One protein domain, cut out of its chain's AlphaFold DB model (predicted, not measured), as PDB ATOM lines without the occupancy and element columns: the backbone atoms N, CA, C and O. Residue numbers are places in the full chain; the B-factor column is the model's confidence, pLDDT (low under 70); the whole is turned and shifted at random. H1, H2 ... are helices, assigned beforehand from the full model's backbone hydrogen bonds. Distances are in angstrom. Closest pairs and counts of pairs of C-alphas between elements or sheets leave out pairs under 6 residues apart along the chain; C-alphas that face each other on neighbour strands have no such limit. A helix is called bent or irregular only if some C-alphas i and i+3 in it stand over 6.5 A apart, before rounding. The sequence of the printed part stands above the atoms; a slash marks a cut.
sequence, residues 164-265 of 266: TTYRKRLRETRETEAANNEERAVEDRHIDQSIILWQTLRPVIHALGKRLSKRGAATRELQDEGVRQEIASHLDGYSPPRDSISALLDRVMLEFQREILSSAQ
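This is residues 164 to 265 of the 266 residues of the protein "uncharacterized protein LOC109463953" of Branchiostoma belcheri (UniProt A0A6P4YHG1). One very long helix, H1, reaches out of a small helical head like a handle, and its residues 164 to 196 stick out free of the rest. In the head, H4 folds back alongside H1b, the arm of H1 after its bend, while short H2 sits at the turn and H3 crosses H4 steeply on the side away from H1b. The printed part has 102 residues with four named helices, H1, H2, H3 and H4 in chain order, and no named strand; the class is all helix. The whole is extended, with a radius of gyration of the C-alphas of 23.3 A and spans of 76 by 29 by 26 A, the free arm making the length.

H1, residues 164 to 212, was assigned as one helix by its hydrogen bonds but is bent: C-alphas 200 and 203 are 6.6 A apart. Its arms, H1a with residues 164 to 200 and H1b with residues 203 to 212, stand at a shallow tilt of 33 degrees, only just short of steep. H4, residues 244 to 263, touches H1b with residues 248 to 255 alone, at a shallow tilt of 30 degrees, opposite ways; the closest C-alphas, of Leu 212 and Leu 248, are 7.1 A apart. H1a and H4 are near each other, with 6 pairs of C-alphas within 10 A. H2, residues 217 to 221, touches H4, whose residues 244 to 251 alone take part; the closest C-alphas, of Ala 218 and Leu 248, are 5.4 A apart. H2 and H1b only just touch, with 3 pairs of C-alphas within 8 A, and only at the corner by their link; the closest, of Leu 212 and Ala 218, are 5.1 A apart. H3, residues 225 to 234, is close to H4 but not clearly touching, at a steep tilt of 67 degrees, the same way; the closest C-alphas, of Ile 231 and Leu 254, are 6.9 A apart. H3 is apart from H1a and H1b. In H1a, H1b, H2 and H4 every O i to N i+4 pair is within hydrogen-bond range; in H3 5 of 6 are.

H1a measures 54.2 A from C-alpha 164 at (-74.447, 42.977, -22.517) to C-alpha 200 at (-22.582, 31.253, -33.058). H1b measures 14.0 A, H2 6.0 A and H3 14.5 A. H4 measures 28.9 A and ends with C-alpha 263 at (-25.130, 23.892, -27.204).

The C-alphas of Thr 164 and Arg 215, the two farthest apart, are 76.5 A apart. The printed part has no cut and no long link. Mean pLDDT of the printed part is 71.9; 41 residues are under 70, among them residues 173 to 201.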
ATOM      1  N   THR A 164     -74.964  44.343 -22.443       72.75
ATOM      2  CA  THR A 164     -74.447  42.977 -22.517       72.75
ATOM      3  C   THR A 164     -73.672  42.708 -23.808       72.75
ATOM      4  O   THR A 164     -72.560  42.179 -23.732       72.75
ATOM      5  N   THR A 165     -74.174  43.127 -24.977       75.00
ATOM      6  CA  THR A 165     -73.454  42.966 -26.255       75.00
ATOM      7  C   THR A 165     -72.214  43.850 -26.312       75.00
ATOM      8  O   THR A 165     -71.156  43.406 -26.763       75.00
ATOM      9  N   TYR A 166     -72.283  45.060 -25.748       69.44
ATOM     10  CA  TYR A 166     -71.126  45.944 -25.625       69.44
ATOM     11  C   TYR A 166     -69.991  45.319 -24.804       69.44
ATOM     12  O   TYR A 166     -68.838  45.315 -25.246       69.44
ATOM     13  N   ARG A 167     -70.310  44.749 -23.634       70.94
ATOM     14  CA  ARG A 167     -69.320  44.087 -22.771       70.94
ATOM     15  C   ARG A 167     -68.740  42.826 -23.401       70.94
ATOM     16  O   ARG A 167     -67.544  42.591 -23.238       70.94
ATOM     17  N   LYS A 168     -69.555  42.035 -24.108       77.44
ATOM     18  CA  LYS A 168     -69.099  40.826 -24.807       77.44
ATOM     19  C   LYS A 168     -68.061  41.171 -25.880       77.44
ATOM     20  O   LYS A 168     -66.939  40.683 -25.811       77.44
ATOM     21  N   ARG A 169     -68.360  42.143 -26.745       75.62
ATOM     22  CA  ARG A 169     -67.431  42.607 -27.788       75.62
ATOM     23  C   ARG A 169     -66.137  43.204 -27.227       75.62
ATOM     24  O   ARG A 169     -65.070  43.030 -27.808       75.62
ATOM     25  N   LEU A 170     -66.202  43.909 -26.095       69.00
ATOM     26  CA  LEU A 170     -65.003  44.417 -25.413       69.00
ATOM     27  C   LEU A 170     -64.092  43.291 -24.909       69.00
ATOM     28  O   LEU A 170     -62.874  43.460 -24.944       69.00
ATOM     29  N   ARG A 171     -64.656  42.167 -24.441       74.50
ATOM     30  CA  ARG A 171     -63.868  40.982 -24.058       74.50
ATOM     31  C   ARG A 171     -63.247  40.325 -25.280       74.50
ATOM     32  O   ARG A 171     -62.035  40.187 -25.307       74.50
ATOM     33  N   GLU A 172     -64.040  40.083 -26.320       73.81
ATOM     34  CA  GLU A 172     -63.566  39.484 -27.576       73.81
ATOM     35  C   GLU A 172     -62.443  40.321 -28.214       73.81
ATOM     36  O   GLU A 172     -61.429  39.789 -28.659       73.81
ATOM     37  N   THR A 173     -62.554  41.656 -28.183       69.94
ATOM     38  CA  THR A 173     -61.496  42.552 -28.688       69.94
ATOM     39  C   THR A 173     -60.211  42.432 -27.864       69.94
ATOM     40  O   THR A 173     -59.121  42.443 -28.427       69.94
ATOM     41  N   ARG A 174     -60.317  42.305 -26.534       66.75
ATOM     42  CA  ARG A 174     -59.154  42.131 -25.646       66.75
ATOM     43  C   ARG A 174     -58.500  40.767 -25.814       66.75
ATOM     44  O   ARG A 174     -57.280  40.694 -25.780       66.75
ATOM     45  N   GLU A 175     -59.291  39.719 -26.000       69.31
ATOM     46  CA  GLU A 175     -58.807  38.360 -26.262       69.31
ATOM     47  C   GLU A 175     -58.086  38.295 -27.613       69.31
ATOM     48  O   GLU A 175     -56.980  37.770 -27.694       69.31
ATOM     49  N   THR A 176     -58.629  38.951 -28.643       68.75
ATOM     50  CA  THR A 176     -57.972  39.070 -29.956       68.75
ATOM     51  C   THR A 176     -56.668  39.878 -29.870       68.75
ATOM     52  O   THR A 176     -55.663  39.524 -30.480       68.75
ATOM     53  N   GLU A 177     -56.644  40.967 -29.094       61.84
ATOM     54  CA  GLU A 177     -55.420  41.750 -28.864       61.84
ATOM     55  C   GLU A 177     -54.380  40.989 -28.023       61.84
ATOM     56  O   GLU A 177     -53.181  41.183 -28.224       61.84
ATOM     57  N   ALA A 178     -54.813  40.123 -27.102       61.25
ATOM     58  CA  ALA A 178     -53.929  39.245 -26.343       61.25
ATOM     59  C   ALA A 178     -53.302  38.175 -27.247       61.25
ATOM     60  O   ALA A 178     -52.081  38.045 -27.239       61.25
ATOM     61  N   ALA A 179     -54.103  37.516 -28.090       62.56
ATOM     62  CA  ALA A 179     -53.627  36.531 -29.062       62.56
ATOM     63  C   ALA A 179     -52.604  37.136 -30.042       62.56
ATOM     64  O   ALA A 179     -51.519  36.591 -30.220       62.56
ATOM     65  N   ASN A 180     -52.878  38.328 -30.583       61.91
ATOM     66  CA  ASN A 180     -51.941  39.021 -31.478       61.91
ATOM     67  C   ASN A 180     -50.636  39.454 -30.778       61.91
ATOM     68  O   ASN A 180     -49.594  39.583 -31.420       61.91
ATOM     69  N   ASN A 181     -50.673  39.750 -29.474       53.72
ATOM     70  CA  ASN A 181     -49.460  40.070 -28.713       53.72
ATOM     71  C   ASN A 181     -48.645  38.816 -28.388       53.72
ATOM     72  O   ASN A 181     -47.421  38.896 -28.323       53.72
ATOM     73  N   GLU A 182     -49.311  37.685 -28.177       61.56
ATOM     74  CA  GLU A 182     -48.666  36.392 -27.980       61.56
ATOM     75  C   GLU A 182     -47.982  35.930 -29.270       61.56
ATOM     76  O   GLU A 182     -46.807  35.583 -29.234       61.56
ATOM     77  N   GLU A 183     -48.643  36.073 -30.420       54.25
ATOM     78  CA  GLU A 183     -48.063  35.807 -31.741       54.25
ATOM     79  C   GLU A 183     -46.810  36.659 -32.007       54.25
ATOM     80  O   GLU A 183     -45.769  36.127 -32.390       54.25
ATOM     81  N   ARG A 184     -46.844  37.958 -31.678       56.81
ATOM     82  CA  ARG A 184     -45.648  38.821 -31.742       56.81
ATOM     83  C   ARG A 184     -44.541  38.394 -30.784       56.81
ATOM     84  O   ARG A 184     -43.372  38.506 -31.123       56.81
ATOM     85  N   ALA A 185     -44.883  37.912 -29.591       52.78
ATOM     86  CA  ALA A 185     -43.892  37.413 -28.642       52.78
ATOM     87  C   ALA A 185     -43.246  36.100 -29.119       52.78
ATOM     88  O   ALA A 185     -42.081  35.850 -28.808       52.78
ATOM     89  N   VAL A 186     -43.975  35.270 -29.871       55.25
ATOM     90  CA  VAL A 186     -43.407  34.107 -30.564       55.25
ATOM     91  C   VAL A 186     -42.485  34.568 -31.693       55.25
ATOM     92  O   VAL A 186     -41.351  34.106 -31.765       55.25
ATOM     93  N   GLU A 187     -42.909  35.525 -32.514       48.88
ATOM     94  CA  GLU A 187     -42.093  36.069 -33.606       48.88
ATOM     95  C   GLU A 187     -40.776  36.691 -33.096       48.88
ATOM     96  O   GLU A 187     -39.703  36.374 -33.612       48.88
ATOM     97  N   ASP A 188     -40.823  37.463 -32.006       44.44
ATOM     98  CA  ASP A 188     -39.631  38.027 -31.354       44.44
ATOM     99  C   ASP A 188     -38.679  36.927 -30.836       44.44
ATOM    100  O   ASP A 188     -37.463  37.036 -30.993       44.44
ATOM    101  N   ARG A 189     -39.203  35.814 -30.294       51.72
ATOM    102  CA  ARG A 189     -38.374  34.658 -29.887       51.72
ATOM    103  C   ARG A 189     -37.705  33.969 -31.075       51.72
ATOM    104  O   ARG A 189     -36.562  33.532 -30.954       51.72
ATOM    105  N   HIS A 190     -38.395  33.863 -32.208       49.16
ATOM    106  CA  HIS A 190     -37.820  33.307 -33.436       49.16
ATOM    107  C   HIS A 190     -36.700  34.206 -33.984       49.16
ATOM    108  O   HIS A 190     -35.666  33.703 -34.435       49.16
ATOM    109  N   ILE A 191     -36.863  35.529 -33.893       51.78
ATOM    110  CA  ILE A 191     -35.818  36.495 -34.252       51.78
ATOM    111  C   ILE A 191     -34.605  36.327 -33.328       51.78
ATOM    112  O   ILE A 191     -33.488  36.195 -33.832       51.78
ATOM    113  N   ASP A 192     -34.803  36.221 -32.013       55.12
ATOM    114  CA  ASP A 192     -33.713  36.003 -31.052       55.12
ATOM    115  C   ASP A 192     -32.961  34.684 -31.303       55.12
ATOM    116  O   ASP A 192     -31.729  34.666 -31.317       55.12
ATOM    117  N   GLN A 193     -33.670  33.589 -31.596       56.38
ATOM    118  CA  GLN A 193     -33.045  32.313 -31.967       56.38
ATOM    119  C   GLN A 193     -32.241  32.417 -33.268       56.38
ATOM    120  O   GLN A 193     -31.136  31.881 -33.352       56.38
ATOM    121  N   SER A 194     -32.748  33.144 -34.269       53.47
ATOM    122  CA  SER A 194     -32.018  33.369 -35.520       53.47
ATOM    123  C   SER A 194     -30.748  34.201 -35.304       53.47
ATOM    124  O   SER A 194     -29.715  33.911 -35.905       53.47
ATOM    125  N   ILE A 195     -30.788  35.191 -34.405       59.38
ATOM    126  CA  ILE A 195     -29.634  36.026 -34.057       59.38
ATOM    127  C   ILE A 195     -28.579  35.197 -33.326       59.38
ATOM    128  O   ILE A 195     -27.405  35.288 -33.684       59.38
ATOM    129  N   ILE A 196     -28.982  34.369 -32.358       64.19
ATOM    130  CA  ILE A 196     -28.080  33.451 -31.647       64.19
ATOM    131  C   ILE A 196     -27.427  32.493 -32.646       64.19
ATOM    132  O   ILE A 196     -26.206  32.367 -32.675       64.19
ATOM    133  N   LEU A 197     -28.218  31.899 -33.541       64.50
ATOM    134  CA  LEU A 197     -27.721  31.003 -34.581       64.50
ATOM    135  C   LEU A 197     -26.706  31.710 -35.496       64.50
ATOM    136  O   LEU A 197     -25.626  31.183 -35.743       64.50
ATOM    137  N   TRP A 198     -26.979  32.941 -35.932       65.12
ATOM    138  CA  TRP A 198     -26.031  33.718 -36.735       65.12
ATOM    139  C   TRP A 198     -24.775  34.139 -35.966       65.12
ATOM    140  O   TRP A 198     -23.698  34.176 -36.558       65.12
ATOM    141  N   GLN A 199     -24.871  34.459 -34.677       68.88
ATOM    142  CA  GLN A 199     -23.717  34.843 -33.859       68.88
ATOM    143  C   GLN A 199     -22.796  33.660 -33.561       68.88
ATOM    144  O   GLN A 199     -21.578  33.830 -33.612       68.88
ATOM    145  N   THR A 200     -23.354  32.474 -33.322       67.06
ATOM    146  CA  THR A 200     -22.582  31.253 -33.058       67.06
ATOM    147  C   THR A 200     -21.992  30.678 -34.343       67.06
ATOM    148  O   THR A 200     -20.803  30.373 -34.411       67.06
ATOM    149  N   LEU A 201     -22.788  30.587 -35.411       65.31
ATOM    150  CA  LEU A 201     -22.371  29.888 -36.627       65.31
ATOM    151  C   LEU A 201     -21.456  30.720 -37.524       65.31
ATOM    152  O   LEU A 201     -20.557  30.182 -38.173       65.31
ATOM    153  N   ARG A 202     -21.644  32.042 -37.578       70.38
ATOM    154  CA  ARG A 202     -20.890  32.897 -38.504       70.38
ATOM    155  C   ARG A 202     -19.376  32.871 -38.250       70.38
ATOM    156  O   ARG A 202     -18.645  32.701 -39.227       70.38
ATOM    157  N   PRO A 203     -18.854  33.002 -37.016       74.44
ATOM    158  CA  PRO A 203     -17.416  32.914 -36.769       74.44
ATOM    159  C   PRO A 203     -16.828  31.564 -37.196       74.44
ATOM    160  O   PRO A 203     -15.765  31.539 -37.817       74.44
ATOM    161  N   VAL A 204     -17.547  30.464 -36.941       70.50
ATOM    162  CA  VAL A 204     -17.133  29.099 -37.301       70.50
ATOM    163  C   VAL A 204     -17.083  28.929 -38.819       70.50
ATOM    164  O   VAL A 204     -16.049  28.520 -39.348       70.50
ATOM    165  N   ILE A 205     -18.131  29.344 -39.539       72.19
ATOM    166  CA  ILE A 205     -18.187  29.308 -41.011       72.19
ATOM    167  C   ILE A 205     -17.058  30.148 -41.620       72.19
ATOM    168  O   ILE A 205     -16.389  29.710 -42.553       72.19
ATOM    169  N   HIS A 206     -16.804  31.347 -41.092       72.69
ATOM    170  CA  HIS A 206     -15.738  32.218 -41.593       72.69
ATOM    171  C   HIS A 206     -14.338  31.645 -41.313       72.69
ATOM    172  O   HIS A 206     -13.470  31.679 -42.191       72.69
ATOM    173  N   ALA A 207     -14.102  31.096 -40.120       72.38
ATOM    174  CA  ALA A 207     -12.845  30.437 -39.775       72.38
ATOM    175  C   ALA A 207     -12.617  29.183 -40.632       72.38
ATOM    176  O   ALA A 207     -11.502  28.936 -41.098       72.38
ATOM    177  N   LEU A 208     -13.679  28.416 -40.885       68.44
ATOM    178  CA  LEU A 208     -13.666  27.258 -41.764       68.44
ATOM    179  C   LEU A 208     -13.389  27.665 -43.217       68.44
ATOM    180  O   LEU A 208     -12.429  27.180 -43.803       68.44
ATOM    181  N   GLY A 209     -14.105  28.644 -43.771       71.81
ATOM    182  CA  GLY A 209     -13.843  29.174 -45.113       71.81
ATOM    183  C   GLY A 209     -12.403  29.679 -45.281       71.81
ATOM    184  O   GLY A 209     -11.762  29.431 -46.302       71.81
ATOM    185  N   LYS A 210     -11.826  30.300 -44.245       72.88
ATOM    186  CA  LYS A 210     -10.417  30.726 -44.245       72.88
ATOM    187  C   LYS A 210      -9.433  29.546 -44.211       72.88
ATOM    188  O   LYS A 210      -8.401  29.607 -44.875       72.88
ATOM    189  N   ARG A 211      -9.735  28.472 -43.473       69.00
ATOM    190  CA  ARG A 211      -8.936  27.229 -43.480       69.00
ATOM    191  C   ARG A 211      -9.009  26.528 -44.836       69.00
ATOM    192  O   ARG A 211      -7.976  26.143 -45.379       69.00
ATOM    193  N   LEU A 212     -10.210  26.444 -45.404       65.25
ATOM    194  CA  LEU A 212     -10.513  25.645 -46.589       65.25
ATOM    195  C   LEU A 212     -10.209  26.354 -47.923       65.25
ATOM    196  O   LEU A 212      -9.919  25.688 -48.914       65.25
ATOM    197  N   SER A 213     -10.167  27.692 -47.947       67.44
ATOM    198  CA  SER A 213      -9.737  28.500 -49.110       67.44
ATOM    199  C   SER A 213      -8.249  28.361 -49.459       67.44
ATOM    200  O   SER A 213      -7.829  28.725 -50.560       67.44
ATOM    201  N   LYS A 214      -7.433  27.768 -48.577       69.56
ATOM    202  CA  LYS A 214      -6.106  27.273 -48.955       69.56
ATOM    203  C   LYS A 214      -6.303  26.086 -49.904       69.56
ATOM    204  O   LYS A 214      -6.720  25.026 -49.452       69.56
ATOM    205  N   ARG A 215      -6.030  26.267 -51.208       60.09
ATOM    206  CA  ARG A 215      -6.237  25.265 -52.286       60.09
ATOM    207  C   ARG A 215      -6.051  23.816 -51.789       60.09
ATOM    208  O   ARG A 215      -4.954  23.424 -51.390       60.09
ATOM    209  N   GLY A 216      -7.146  23.049 -51.777       67.38
ATOM    210  CA  GLY A 216      -7.176  21.624 -51.415       67.38
ATOM    211  C   GLY A 216      -7.129  21.297 -49.915       67.38
ATOM    212  O   GLY A 216      -6.892  20.147 -49.560       67.38
ATOM    213  N   ALA A 217      -7.300  22.265 -49.011       74.75
ATOM    214  CA  ALA A 217      -7.328  21.997 -47.570       74.75
ATOM    215  C   ALA A 217      -8.565  21.191 -47.136       74.75
ATOM    216  O   ALA A 217      -8.427  20.334 -46.276       74.75
ATOM    217  N   ALA A 218      -9.729  21.377 -47.773       74.12
ATOM    218  CA  ALA A 218     -10.946  20.622 -47.433       74.12
ATOM    219  C   ALA A 218     -10.783  19.125 -47.690       74.12
ATOM    220  O   ALA A 218     -11.015  18.308 -46.809       74.12
ATOM    221  N   THR A 219     -10.280  18.773 -48.871       80.44
ATOM    222  CA  THR A 219     -10.004  17.381 -49.231       80.44
ATOM    223  C   THR A 219      -8.926  16.765 -48.338       80.44
ATOM    224  O   THR A 219      -9.043  15.603 -47.975       80.44
ATOM    225  N   ARG A 220      -7.895  17.533 -47.953       80.81
ATOM    226  CA  ARG A 220      -6.846  17.061 -47.034       80.81
ATOM    227  C   ARG A 220      -7.349  16.870 -45.604       80.81
ATOM    228  O   ARG A 220      -6.994  15.880 -44.986       80.81
ATOM    229  N   GLU A 221      -8.182  17.772 -45.087       77.81
ATOM    230  CA  GLU A 221      -8.788  17.603 -43.759       77.81
ATOM    231  C   GLU A 221      -9.794  16.446 -43.733       77.81
ATOM    232  O   GLU A 221      -9.820  15.702 -42.765       77.81
ATOM    233  N   LEU A 222     -10.568  16.218 -44.800       81.69
ATOM    234  CA  LEU A 222     -11.424  15.025 -44.901       81.69
ATOM    235  C   LEU A 222     -10.644  13.722 -45.120       81.69
ATOM    236  O   LEU A 222     -11.229  12.640 -45.092       81.69
ATOM    237  N   GLN A 223      -9.342  13.795 -45.395       83.19
ATOM    238  CA  GLN A 223      -8.461  12.628 -45.389       83.19
ATOM    239  C   GLN A 223      -7.941  12.294 -43.989       83.19
ATOM    240  O   GLN A 223      -7.386  11.211 -43.819       83.19
ATOM    241  N   ASP A 224      -8.147  13.176 -43.006       86.81
ATOM    242  CA  ASP A 224      -7.838  12.898 -41.608       86.81
ATOM    243  C   ASP A 224      -8.744  11.780 -41.078       86.81
ATOM    244  O   ASP A 224      -9.972  11.829 -41.194       86.81
ATOM    245  N   GLU A 225      -8.117  10.752 -40.511       84.81
ATOM    246  CA  GLU A 225      -8.799   9.551 -40.041       84.81
ATOM    247  C   GLU A 225      -9.791   9.858 -38.910       84.81
ATOM    248  O   GLU A 225     -10.877   9.285 -38.878       84.81
ATOM    249  N   GLY A 226      -9.485  10.822 -38.033       85.56
ATOM    250  CA  GLY A 226     -10.382  11.216 -36.947       85.56
ATOM    251  C   GLY A 226     -11.653  11.887 -37.464       85.56
ATOM    252  O   GLY A 226     -12.753  11.559 -37.025       85.56
ATOM    253  N   VAL A 227     -11.522  12.771 -38.458       83.25
ATOM    254  CA  VAL A 227     -12.677  13.426 -39.099       83.25
ATOM    255  C   VAL A 227     -13.559  12.400 -39.813       83.25
ATOM    256  O   VAL A 227     -14.784  12.475 -39.732       83.25
ATOM    257  N   ARG A 228     -12.958  11.411 -40.483       84.81
ATOM    258  CA  ARG A 228     -13.699  10.335 -41.160       84.81
ATOM    259  C   ARG A 228     -14.454   9.445 -40.190       84.81
ATOM    260  O   ARG A 228     -15.616   9.150 -40.447       84.81
ATOM    261  N   GLN A 229     -13.805   9.029 -39.107       86.44
ATOM    262  CA  GLN A 229     -14.426   8.196 -38.080       86.44
ATOM    263  C   GLN A 229     -15.604   8.912 -37.424       86.44
ATOM    264  O   GLN A 229     -16.646   8.303 -37.205       86.44
ATOM    265  N   GLU A 230     -15.475  10.215 -37.179       86.38
ATOM    266  CA  GLU A 230     -16.564  11.009 -36.620       86.38
ATOM    267  C   GLU A 230     -17.750  11.117 -37.584       86.38
ATOM    268  O   GLU A 230     -18.878  10.829 -37.191       86.38
ATOM    269  N   ILE A 231     -17.519  11.428 -38.865       84.19
ATOM    270  CA  ILE A 231     -18.605  11.468 -39.859       84.19
ATOM    271  C   ILE A 231     -19.243  10.080 -40.024       84.19
ATOM    272  O   ILE A 231     -20.467   9.967 -40.041       84.19
ATOM    273  N   ALA A 232     -18.437   9.019 -40.090       85.00
ATOM    274  CA  ALA A 232     -18.921   7.645 -40.203       85.00
ATOM    275  C   ALA A 232     -19.720   7.193 -38.969       85.00
ATOM    276  O   ALA A 232     -20.631   6.386 -39.104       85.00
ATOM    277  N   SER A 233     -19.442   7.746 -37.780       85.19
ATOM    278  CA  SER A 233     -20.252   7.499 -36.575       85.19
ATOM    279  C   SER A 233     -21.669   8.082 -36.666       85.19
ATOM    280  O   SER A 233     -22.551   7.703 -35.897       85.19
ATOM    281  N   HIS A 234     -21.886   9.012 -37.599       79.88
ATOM    282  CA  HIS A 234     -23.169   9.669 -37.835       79.88
ATOM    283  C   HIS A 234     -23.860   9.194 -39.117       79.88
ATOM    284  O   HIS A 234     -25.080   9.317 -39.225       79.88
ATOM    285  N   LEU A 235     -23.103   8.670 -40.084       78.56
ATOM    286  CA  LEU A 235     -23.589   8.264 -41.400       78.56
ATOM    287  C   LEU A 235     -23.032   6.889 -41.784       78.56
ATOM    288  O   LEU A 235     -21.867   6.757 -42.172       78.56
ATOM    289  N   ASP A 236     -23.897   5.875 -41.746       83.31
ATOM    290  CA  ASP A 236     -23.555   4.521 -42.180       83.31
ATOM    291  C   ASP A 236     -23.140   4.500 -43.658       83.31
ATOM    292  O   ASP A 236     -23.847   4.992 -44.540       83.31
ATOM    293  N   GLY A 237     -21.978   3.905 -43.939       81.12
ATOM    294  CA  GLY A 237     -21.455   3.779 -45.302       81.12
ATOM    295  C   GLY A 237     -20.854   5.063 -45.887       81.12
ATOM    296  O   GLY A 237     -20.727   5.164 -47.109       81.12
ATOM    297  N   TYR A 238     -20.476   6.039 -45.051       84.38
ATOM    298  CA  TYR A 238     -19.839   7.275 -45.510       84.38
ATOM    299  C   TYR A 238     -18.586   7.017 -46.368       84.38
ATOM    300  O   TYR A 238     -17.660   6.310 -45.965       84.38
ATOM    301  N   SER A 239     -18.534   7.654 -47.542       85.00
ATOM    302  CA  SER A 239     -17.360   7.688 -48.416       85.00
ATOM    303  C   SER A 239     -17.000   9.143 -48.731       85.00
ATOM    304  O   SER A 239     -17.840   9.851 -49.292       85.00
ATOM    305  N   PRO A 240     -15.760   9.592 -48.464       82.44
ATOM    306  CA  PRO A 240     -15.364  10.975 -48.696       82.44
ATOM    307  C   PRO A 240     -15.482  11.387 -50.175       82.44
ATOM    308  O   PRO A 240     -15.063  10.628 -51.062       82.44
ATOM    309  N   PRO A 241     -15.986  12.596 -50.466       82.62
ATOM    310  CA  PRO A 241     -16.082  13.105 -51.824       82.62
ATOM    311  C   PRO A 241     -14.704  13.404 -52.425       82.62
ATOM    312  O   PRO A 241     -13.746  13.761 -51.734       82.62
ATOM    313  N   ARG A 242     -14.605  13.274 -53.753       80.81
ATOM    314  CA  ARG A 242     -13.356  13.507 -54.502       80.81
ATOM    315  C   ARG A 242     -13.163  14.964 -54.927       80.81
ATOM    316  O   ARG A 242     -12.025  15.378 -55.131       80.81
ATOM    317  N   ASP A 243     -14.241  15.732 -55.076       82.94
ATOM    318  CA  ASP A 243     -14.179  17.142 -55.457       82.94
ATOM    319  C   ASP A 243     -14.113  18.065 -54.227       82.94
ATOM    320  O   ASP A 243     -14.575  17.741 -53.133       82.94
ATOM    321  N   SER A 244     -13.515  19.242 -54.403       76.44
ATOM    322  CA  SER A 244     -13.267  20.171 -53.299       76.44
ATOM    323  C   SER A 244     -14.522  20.862 -52.766       76.44
ATOM    324  O   SER A 244     -14.488  21.357 -51.643       76.44
ATOM    325  N   ILE A 245     -15.593  20.951 -53.562       78.56
ATOM    326  CA  ILE A 245     -16.817  21.667 -53.182       78.56
ATOM    327  C   ILE A 245     -17.664  20.769 -52.286       78.56
ATOM    328  O   ILE A 245     -18.033  21.185 -51.194       78.56
ATOM    329  N   SER A 246     -17.890  19.519 -52.680       79.00
ATOM    330  CA  SER A 246     -18.570  18.536 -51.835       79.00
ATOM    331  C   SER A 246     -17.787  18.292 -50.538       79.00
ATOM    332  O   SER A 246     -18.373  18.267 -49.461       79.00
ATOM    333  N   ALA A 247     -16.450  18.246 -50.606       82.38
ATOM    334  CA  ALA A 247     -15.602  18.142 -49.415       82.38
ATOM    335  C   ALA A 247     -15.743  19.339 -48.453       82.38
ATOM    336  O   ALA A 247     -15.664  19.193 -47.233       82.38
ATOM    337  N   LEU A 248     -15.943  20.541 -48.996       81.62
ATOM    338  CA  LEU A 248     -16.221  21.736 -48.202       81.62
ATOM    339  C   LEU A 248     -17.560  21.595 -47.465       81.62
ATOM    340  O   LEU A 248     -17.637  21.930 -46.285       81.62
ATOM    341  N   LEU A 249     -18.591  21.097 -48.151       81.44
ATOM    342  CA  LEU A 249     -19.941  20.955 -47.605       81.44
ATOM    343  C   LEU A 249     -20.005  19.913 -46.483       81.44
ATOM    344  O   LEU A 249     -20.536  20.228 -45.420       81.44
ATOM    345  N   ASP A 250     -19.391  18.742 -46.657       81.44
ATOM    346  CA  ASP A 250     -19.316  17.712 -45.608       81.44
ATOM    347  C   ASP A 250     -18.660  18.257 -44.331       81.44
ATOM    348  O   ASP A 250     -19.147  18.055 -43.217       81.44
ATOM    349  N   ARG A 251     -17.571  19.023 -44.486       83.38
ATOM    350  CA  ARG A 251     -16.862  19.621 -43.350       83.38
ATOM    351  C   ARG A 251     -17.693  20.701 -42.653       83.38
ATOM    352  O   ARG A 251     -17.660  20.788 -41.428       83.38
ATOM    353  N   VAL A 252     -18.423  21.517 -43.417       83.19
ATOM    354  CA  VAL A 252     -19.355  22.524 -42.881       83.19
ATOM    355  C   VAL A 252     -20.467  21.848 -42.071       83.19
ATOM    356  O   VAL A 252     -20.758  22.290 -40.962       83.19
ATOM    357  N   MET A 253     -21.038  20.757 -42.584       80.94
ATOM    358  CA  MET A 253     -22.095  20.003 -41.903       80.94
ATOM    359  C   MET A 253     -21.622  19.391 -40.580       80.94
ATOM    360  O   MET A 253     -22.326  19.512 -39.578       80.94
ATOM    361  N   LEU A 254     -20.417  18.811 -40.542       83.06
ATOM    362  CA  LEU A 254     -19.855  18.259 -39.306       83.06
ATOM    363  C   LEU A 254     -19.663  19.333 -38.220       83.06
ATOM    364  O   LEU A 254     -19.988  19.110 -37.058       83.06
ATOM    365  N   GLU A 255     -19.165  20.518 -38.586       82.19
ATOM    366  CA  GLU A 255     -18.994  21.620 -37.626       82.19
ATOM    367  C   GLU A 255     -20.341  22.156 -37.116       82.19
ATOM    368  O   GLU A 255     -20.469  22.451 -35.928       82.19
ATOM    369  N   PHE A 256     -21.376  22.209 -37.963       77.81
ATOM    370  CA  PHE A 256     -22.728  22.530 -37.494       77.81
ATOM    371  C   PHE A 256     -23.239  21.520 -36.476       77.81
ATOM    372  O   PHE A 256     -23.806  21.907 -35.454       77.81
ATOM    373  N   GLN A 257     -23.017  20.235 -36.729       76.50
ATOM    374  CA  GLN A 257     -23.438  19.185 -35.817       76.50
ATOM    375  C   GLN A 257     -22.727  19.292 -34.457       76.50
ATOM    376  O   GLN A 257     -23.390  19.192 -33.426       76.50
ATOM    377  N   ARG A 258     -21.415  19.571 -34.431       81.25
ATOM    378  CA  ARG A 258     -20.652  19.792 -33.184       81.25
ATOM    379  C   ARG A 258     -21.197  20.953 -32.352       81.25
ATOM    380  O   ARG A 258     -21.351  20.827 -31.138       81.25
ATOM    381  N   GLU A 259     -21.519  22.075 -32.990       77.69
ATOM    382  CA  GLU A 259     -22.072  23.253 -32.306       77.69
ATOM    383  C   GLU A 259     -23.497  23.007 -31.782       77.69
ATOM    384  O   GLU A 259     -23.832  23.378 -30.656       77.69
ATOM    385  N   ILE A 260     -24.342  22.310 -32.546       72.75
ATOM    386  CA  ILE A 260     -25.695  21.945 -32.092       72.75
ATOM    387  C   ILE A 260     -25.626  20.989 -30.891       72.75
ATOM    388  O   ILE A 260     -26.350  21.166 -29.914       72.75
ATOM    389  N   LEU A 261     -24.739  19.992 -30.929       73.81
ATOM    390  CA  LEU A 261     -24.608  19.022 -29.839       73.81
ATOM    391  C   LEU A 261     -23.967  19.626 -28.581       73.81
ATOM    392  O   LEU A 261     -24.384  19.290 -27.475       73.81
ATOM    393  N   SER A 262     -23.003  20.538 -28.721       73.00
ATOM    394  CA  SER A 262     -22.378  21.224 -27.576       73.00
ATOM    395  C   SER A 262     -23.280  22.286 -26.940       73.00
ATOM    396  O   SER A 262     -23.257  22.463 -25.722       73.00
ATOM    397  N   SER A 263     -24.120  22.960 -27.728       63.91
ATOM    398  CA  SER A 263     -25.130  23.892 -27.204       63.91
ATOM    399  C   SER A 263     -26.294  23.196 -26.494       63.91
ATOM    400  O   SER A 263     -26.900  23.799 -25.621       63.91
ATOM    401  N   ALA A 264     -26.579  21.927 -26.801       57.53
ATOM    402  CA  ALA A 264     -27.597  21.134 -26.103       57.53
ATOM    403  C   ALA A 264     -27.135  20.580 -24.737       57.53
ATOM    404  O   ALA A 264     -27.954  20.061 -23.978       57.53
ATOM    405  N   GLN A 265     -25.834  20.649 -24.434       53.03
ATOM    406  CA  GLN A 265     -25.237  20.140 -23.191       53.03
ATOM    407  C   GLN A 265     -24.971  21.230 -22.136       53.03
ATOM    408  O   GLN A 265     -24.581  20.890 -21.018       53.03
TER     409      GLN A 265